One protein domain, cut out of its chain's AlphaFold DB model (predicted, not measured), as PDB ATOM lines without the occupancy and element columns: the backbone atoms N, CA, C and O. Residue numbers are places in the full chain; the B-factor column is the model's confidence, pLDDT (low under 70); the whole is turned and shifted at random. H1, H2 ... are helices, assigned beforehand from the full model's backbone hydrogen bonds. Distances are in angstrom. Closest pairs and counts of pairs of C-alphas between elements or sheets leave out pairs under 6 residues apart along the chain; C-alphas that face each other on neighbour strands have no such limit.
ATOM      1  N   ALA A   2     -37.178   2.975 -12.260       93.19
ATOM      2  CA  ALA A   2     -36.247   2.958 -11.117       93.19
ATOM      3  C   ALA A   2     -36.859   3.504  -9.807       93.19
ATOM      4  O   ALA A   2     -36.691   2.894  -8.759       93.19
ATOM      5  N   LEU A   3     -37.650   4.584  -9.872       93.88
ATOM      6  CA  LEU A   3     -38.361   5.131  -8.704       93.88
ATOM      7  C   LEU A   3     -39.442   4.190  -8.148       93.88
ATOM      8  O   LEU A   3     -39.594   4.085  -6.935       93.88
ATOM      9  N   VAL A   4     -40.161   3.475  -9.020       94.00
ATOM     10  CA  VAL A   4     -41.136   2.446  -8.614       94.00
ATOM     11  C   VAL A   4     -40.412   1.320  -7.876       94.00
ATOM     12  O   VAL A   4     -40.832   0.924  -6.793       94.00
ATOM     13  N   HIS A   5     -39.276   0.865  -8.412       93.81
ATOM     14  CA  HIS A   5     -38.444  -0.145  -7.767       93.81
ATOM     15  C   HIS A   5     -37.899   0.341  -6.414       93.81
ATOM     16  O   HIS A   5     -38.034  -0.362  -5.419       93.81
ATOM     17  N   GLN A   6     -37.364   1.562  -6.337       94.38
ATOM     18  CA  GLN A   6     -36.913   2.154  -5.075       94.38
ATOM     19  C   GLN A   6     -38.050   2.242  -4.044       94.38
ATOM     20  O   GLN A   6     -37.829   1.959  -2.868       94.38
ATOM     21  N   GLY A   7     -39.263   2.616  -4.464       94.25
ATOM     22  CA  GLY A   7     -40.446   2.635  -3.601       94.25
ATOM     23  C   GLY A   7     -40.801   1.249  -3.061       94.25
ATOM     24  O   GLY A   7     -41.008   1.096  -1.861       94.25
ATOM     25  N   MET A   8     -40.783   0.229  -3.922       93.75
ATOM     26  CA  MET A   8     -41.014  -1.169  -3.538       93.75
ATOM     27  C   MET A   8     -39.974  -1.662  -2.522       93.75
ATOM     28  O   MET A   8     -40.346  -2.213  -1.487       93.75
ATOM     29  N   LEU A   9     -38.688  -1.378  -2.760       94.19
ATOM     30  CA  LEU A   9     -37.603  -1.742  -1.841       94.19
ATOM     31  C   LEU A   9     -37.767  -1.085  -0.466       94.19
ATOM     32  O   LEU A   9     -37.545  -1.735   0.551       94.19
ATOM     33  N   LYS A  10     -38.216   0.177  -0.412       95.12
ATOM     34  CA  LYS A  10     -38.529   0.862   0.857       95.12
ATOM     35  C   LYS A  10     -39.679   0.207   1.631       95.12
ATOM     36  O   LYS A  10     -39.741   0.374   2.843       95.12
ATOM     37  N   GLN A  11     -40.564  -0.535   0.962       93.50
ATOM     38  CA  GLN A  11     -41.610  -1.341   1.603       93.50
ATOM     39  C   GLN A  11     -41.150  -2.767   1.957       93.50
ATOM     40  O   GLN A  11     -41.967  -3.579   2.383       93.50
ATOM     41  N   GLY A  12     -39.879  -3.114   1.728       93.88
ATOM     42  CA  GLY A  12     -39.392  -4.487   1.877       93.88
ATOM     43  C   GLY A  12     -39.925  -5.453   0.810       93.88
ATOM     44  O   GLY A  12     -39.841  -6.664   0.993       93.88
ATOM     45  N   ASN A  29     -56.133  -1.122 -13.505       86.94
ATOM     46  CA  ASN A  29     -56.374   0.309 -13.392       86.94
ATOM     47  C   ASN A  29     -56.057   1.037 -14.705       86.94
ATOM     48  O   ASN A  29     -54.895   1.238 -15.063       86.94
ATOM     49  N   GLY A  30     -57.104   1.541 -15.361       84.06
ATOM     50  CA  GLY A  30     -56.990   2.310 -16.604       84.06
ATOM     51  C   GLY A  30     -56.270   3.659 -16.476       84.06
ATOM     52  O   GLY A  30     -56.074   4.324 -17.484       84.06
ATOM     53  N   ARG A  31     -55.877   4.087 -15.266       93.94
ATOM     54  CA  ARG A  31     -55.083   5.310 -15.033       93.94
ATOM     55  C   ARG A  31     -53.588   5.061 -14.866       93.94
ATOM     56  O   ARG A  31     -52.828   6.022 -14.767       93.94
ATOM     57  N   SER A  32     -53.152   3.801 -14.829       96.50
ATOM     58  CA  SER A  32     -51.727   3.453 -14.725       96.50
ATOM     59  C   SER A  32     -50.923   3.858 -15.962       96.50
ATOM     60  O   SER A  32     -49.693   3.923 -15.906       96.50
ATOM     61  N   TYR A  33     -51.617   4.179 -17.053       97.81
ATOM     62  CA  TYR A  33     -51.056   4.715 -18.279       97.81
ATOM     63  C   TYR A  33     -51.891   5.899 -18.771       97.81
ATOM     64  O   TYR A  33     -53.106   5.942 -18.590       97.81
ATOM     65  N   TYR A  34     -51.220   6.853 -19.403       98.06
ATOM     66  CA  TYR A  34     -51.838   7.838 -20.274       98.06
ATOM     67  C   TYR A  34     -51.951   7.219 -21.666       98.06
ATOM     68  O   TYR A  34     -50.947   7.096 -22.374       98.06
ATOM     69  N   ASP A  35     -53.168   6.801 -22.003       98.00
ATOM     70  CA  ASP A  35     -53.523   6.181 -23.279       98.00
ATOM     71  C   ASP A  35     -53.396   7.195 -24.430       98.00
ATOM     72  O   ASP A  35     -54.014   8.267 -24.406       98.00
ATOM     73  N   VAL A  36     -52.564   6.875 -25.423       98.38
ATOM     74  CA  VAL A  36     -52.340   7.729 -26.591       98.38
ATOM     75  C   VAL A  36     -53.283   7.266 -27.688       98.38
ATOM     76  O   VAL A  36     -53.132   6.183 -28.223       98.38
ATOM     77  N   THR A  37     -54.238   8.115 -28.061       98.38
ATOM     78  CA  THR A  37     -55.324   7.743 -28.992       98.38
ATOM     79  C   THR A  37     -55.308   8.534 -30.300       98.38
ATOM     80  O   THR A  37     -56.227   8.430 -31.114       98.38
ATOM     81  N   GLN A  38     -54.285   9.369 -30.504       98.62
ATOM     82  CA  GLN A  38     -54.155  10.244 -31.668       98.62
ATOM     83  C   GLN A  38     -52.737  10.178 -32.236       98.62
ATOM     84  O   GLN A  38     -51.764  10.293 -31.495       98.62
ATOM     85  N   GLY A  39     -52.643  10.029 -33.560       98.44
ATOM     86  CA  GLY A  39     -51.391   9.841 -34.295       98.44
ATOM     87  C   GLY A  39     -51.277   8.448 -34.918       98.44
ATOM     88  O   GLY A  39     -52.175   7.613 -34.788       98.44
ATOM     89  N   ASP A  40     -50.174   8.213 -35.617       98.50
ATOM     90  CA  ASP A  40     -49.823   6.934 -36.231       98.50
ATOM     91  C   ASP A  40     -48.294   6.784 -36.339       98.50
ATOM     92  O   ASP A  40     -47.543   7.728 -36.084       98.50
ATOM     93  N   ASN A  41     -47.836   5.577 -36.675       98.12
ATOM     94  CA  ASN A  41     -46.438   5.277 -37.004       98.12
ATOM     95  C   ASN A  41     -46.292   4.845 -38.475       98.12
ATOM     96  O   ASN A  41     -45.585   3.881 -38.772       98.12
ATOM     97  N   LEU A  42     -46.985   5.543 -39.387       97.94
ATOM     98  CA  LEU A  42     -47.139   5.242 -40.822       97.94
ATOM     99  C   LEU A  42     -48.030   4.032 -41.139       97.94
ATOM    100  O   LEU A  42     -48.790   4.073 -42.104       97.94
ATOM    101  N   TYR A  43     -47.940   2.960 -40.350       97.81
ATOM    102  CA  TYR A  43     -48.623   1.690 -40.634       97.81
ATOM    103  C   TYR A  43     -49.794   1.407 -39.692       97.81
ATOM    104  O   TYR A  43     -50.784   0.804 -40.105       97.81
ATOM    105  N   TYR A  44     -49.693   1.845 -38.437       98.56
ATOM    106  CA  TYR A  44     -50.699   1.618 -37.409       98.56
ATOM    107  C   TYR A  44     -51.133   2.941 -36.796       98.56
ATOM    108  O   TYR A  44     -50.302   3.790 -36.460       98.56
ATOM    109  N   ARG A  45     -52.448   3.099 -36.647       98.56
ATOM    110  CA  ARG A  45     -53.064   4.250 -35.993       98.56
ATOM    111  C   ARG A  45     -53.185   3.985 -34.496       98.56
ATOM    112  O   ARG A  45     -53.604   2.895 -34.106       98.56
ATOM    113  N   ALA A  46     -52.891   5.004 -33.697       98.75
ATOM    114  CA  ALA A  46     -53.134   4.982 -32.264       98.75
ATOM    115  C   ALA A  46     -54.640   4.836 -31.975       98.75
ATOM    116  O   ALA A  46     -55.481   5.387 -32.698       98.75
ATOM    117  N   ALA A  47     -54.992   4.085 -30.938       98.19
ATOM    118  CA  ALA A  47     -56.371   3.753 -30.600       98.19
ATOM    119  C   ALA A  47     -56.539   3.619 -29.086       98.19
ATOM    120  O   ALA A  47     -55.582   3.663 -28.332       98.19
ATOM    121  N   ARG A  48     -57.782   3.465 -28.622       97.31
ATOM    122  CA  ARG A  48     -58.038   3.245 -27.197       97.31
ATOM    123  C   ARG A  48     -57.497   1.883 -26.757       97.31
ATOM    124  O   ARG A  48     -57.912   0.860 -27.305       97.31
ATOM    125  N   GLY A  49     -56.715   1.865 -25.685       96.06
ATOM    126  CA  GLY A  49     -56.157   0.651 -25.096       96.06
ATOM    127  C   GLY A  49     -54.785   0.305 -25.669       96.06
ATOM    128  O   GLY A  49     -53.981   1.185 -25.927       96.06
ATOM    129  N   TRP A  50     -54.487  -0.990 -25.801       97.56
ATOM    130  CA  TRP A  50     -53.216  -1.397 -26.395       97.56
ATOM    131  C   TRP A  50     -53.256  -1.236 -27.913       97.56
ATOM    132  O   TRP A  50     -54.165  -1.762 -28.557       97.56
ATOM    133  N   ASP A  51     -52.241  -0.593 -28.482       98.38
ATOM    134  CA  ASP A  51     -52.062  -0.504 -29.929       98.38
ATOM    135  C   ASP A  51     -50.602  -0.704 -30.371       98.38
ATOM    136  O   ASP A  51     -49.660  -0.698 -29.579       98.38
ATOM    137  N   TYR A  52     -50.409  -0.896 -31.677       98.50
ATOM    138  CA  TYR A  52     -49.086  -1.097 -32.280       98.50
ATOM    139  C   TYR A  52     -48.260   0.191 -32.410       98.50
ATOM    140  O   TYR A  52     -47.091   0.133 -32.799       98.50
ATOM    141  N   THR A  53     -48.844   1.351 -32.125       98.50
ATOM    142  CA  THR A  53     -48.182   2.651 -32.239       98.50
ATOM    143  C   THR A  53     -47.463   3.003 -30.937       98.50
ATOM    144  O   THR A  53     -46.321   3.458 -30.966       98.50
ATOM    145  N   THR A  54     -48.109   2.767 -29.794       98.38
ATOM    146  CA  THR A  54     -47.675   3.226 -28.467       98.38
ATOM    147  C   THR A  54     -47.800   2.168 -27.368       98.38
ATOM    148  O   THR A  54     -47.413   2.415 -26.222       98.38
ATOM    149  N   GLY A  55     -48.288   0.966 -27.688       98.19
ATOM    150  CA  GLY A  55     -48.516  -0.083 -26.702       98.19
ATOM    151  C   GLY A  55     -49.604   0.342 -25.725       98.19
ATOM    152  O   GLY A  55     -50.700   0.683 -26.137       98.19
ATOM    153  N   LEU A  56     -49.300   0.329 -24.425       97.69
ATOM    154  CA  LEU A  56     -50.222   0.776 -23.370       97.69
ATOM    155  C   LEU A  56     -50.247   2.308 -23.194       97.69
ATOM    156  O   LEU A  56     -50.959   2.800 -22.321       97.69
ATOM    157  N   GLY A  57     -49.436   3.056 -23.949       97.69
ATOM    158  CA  GLY A  57     -49.231   4.492 -23.770       97.69
ATOM    159  C   GLY A  57     -48.107   4.824 -22.779       97.69
ATOM    160  O   GLY A  57     -47.185   4.040 -22.544       97.69
ATOM    161  N   THR A  58     -48.156   6.021 -22.187       97.94
ATOM    162  CA  THR A  58     -47.089   6.512 -21.292       97.94
ATOM    163  C   THR A  58     -47.387   6.156 -19.835       97.94
ATOM    164  O   THR A  58     -48.473   6.473 -19.355       97.94
ATOM    165  N   PRO A  59     -46.460   5.552 -19.071       96.44
ATOM    166  CA  PRO A  59     -46.737   5.147 -17.696       96.44
ATOM    167  C   PRO A  59     -46.979   6.346 -16.768       96.44
ATOM    168  O   PRO A  59     -46.148   7.247 -16.643       96.44
ATOM    169  N   ASN A  60     -48.083   6.298 -16.027       97.25
ATOM    170  CA  ASN A  60     -48.344   7.168 -14.888       97.25
ATOM    171  C   ASN A  60     -47.780   6.505 -13.625       97.25
ATOM    172  O   ASN A  60     -48.433   5.671 -12.999       97.25
ATOM    173  N   LEU A  61     -46.544   6.851 -13.252       95.44
ATOM    174  CA  LEU A  61     -45.808   6.125 -12.207       95.44
ATOM    175  C   LEU A  61     -46.470   6.167 -10.821       95.44
ATOM    176  O   LEU A  61     -46.257   5.241 -10.042       95.44
ATOM    177  N   ALA A  62     -47.270   7.192 -10.513       95.44
ATOM    178  CA  ALA A  62     -47.989   7.279  -9.243       95.44
ATOM    179  C   ALA A  62     -49.126   6.249  -9.173       95.44
ATOM    180  O   ALA A  62     -49.203   5.470  -8.221       95.44
ATOM    181  N   ASP A  63     -49.973   6.205 -10.205       96.69
ATOM    182  CA  ASP A  63     -51.075   5.244 -10.289       96.69
ATOM    183  C   ASP A  63     -50.556   3.816 -10.527       96.69
ATOM    184  O   ASP A  63     -51.076   2.875  -9.928       96.69
ATOM    185  N   PHE A  64     -49.477   3.652 -11.300       96.38
ATOM    186  CA  PHE A  64     -48.780   2.376 -11.467       96.38
ATOM    187  C   PHE A  64     -48.273   1.839 -10.123       96.38
ATOM    188  O   PHE A  64     -48.586   0.710  -9.750       96.38
ATOM    189  N   TYR A  65     -47.521   2.652  -9.368       95.31
ATOM    190  CA  TYR A  65     -46.986   2.264  -8.061       95.31
ATOM    191  C   TYR A  65     -48.096   1.929  -7.068       95.31
ATOM    192  O   TYR A  65     -48.005   0.919  -6.375       95.31
ATOM    193  N   ARG A  66     -49.170   2.730  -7.028       94.56
ATOM    194  CA  ARG A  66     -50.342   2.430  -6.198       94.56
ATOM    195  C   ARG A  66     -50.943   1.073  -6.565       94.56
ATOM    196  O   ARG A  66     -51.210   0.282  -5.677       94.56
ATOM    197  N   THR A  67     -51.099   0.789  -7.854       94.25
ATOM    198  CA  THR A  67     -51.717  -0.456  -8.336       94.25
ATOM    199  C   THR A  67     -50.900  -1.696  -7.952       94.25
ATOM    200  O   THR A  67     -51.477  -2.675  -7.509       94.25
ATOM    201  N   ILE A  68     -49.563  -1.655  -8.033       92.31
ATOM    202  CA  ILE A  68     -48.714  -2.810  -7.658       92.31
ATOM    203  C   ILE A  68     -48.468  -2.958  -6.146       92.31
ATOM    204  O   ILE A  68     -47.819  -3.914  -5.720       92.31
ATOM    205  N   THR A  69     -48.874  -1.973  -5.341       90.81
ATOM    206  CA  THR A  69     -48.660  -1.977  -3.883       90.81
ATOM    207  C   THR A  69     -49.929  -2.233  -3.080       90.81
ATOM    208  O   THR A  69     -49.787  -2.566  -1.900       90.81
ATOM    209  N   GLN A  70     -51.104  -2.091  -3.709       80.44
ATOM    210  CA  GLN A  70     -52.399  -2.568  -3.211       80.44
ATOM    211  C   GLN A  70     -52.387  -4.088  -3.035       80.44
ATOM    212  O   GLN A  70     -52.995  -4.534  -2.041       80.44
TER     213      GLN A  70
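What this domain is: This is residues 2 to 12 and 29 to 70 of the 70 residues of an uncharacterized protein of Dictyobacter kobayashii (UniProt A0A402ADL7). With little regular structure, the domain is a rod in which two short helices, H1 and then H2, pair at one end and a long looping stretch, residues 29 to 60, runs out to the other end and folds back. The printed part has 53 residues, 18 of them in the two named helices; there is no named strand, and the class is all helix. The whole is loose, with a radius of gyration of the C-alphas of 13.9 A and spans of 44 by 19 by 11 A.

How they stand to each other: H1, residues 2 to 10, and H2, residues 61 to 69, touch; their closest C-alphas, those of Val 4 and Tyr 65, are 5.9 A apart. They run the same way at a tilt of 36 degrees, only just steep. In both helices every O i to N i+4 pair is within hydrogen-bond range. Between the helices, residues 33 to 34 pair with residues 58 to 59, antiparallel.

Where its parts are: H1 begins at C-alpha 2, (-36.247, 2.958, -11.117), and is 12.4 A long from first to last C-alpha. H2 is 12.0 A long and ends at C-alpha 69, (-48.660, -1.977, -3.883).

The domain as a whole: The two C-alphas farthest apart, those of Gly 12 and Leu 42, are 44.5 A apart. Residues 13 to 28 are not printed; C-alphas 12 and 29 are 23.3 A apart across this cut, which lies in the link from H1 to H2. Mean pLDDT of the printed part is 95.7, and no printed residue is under 70.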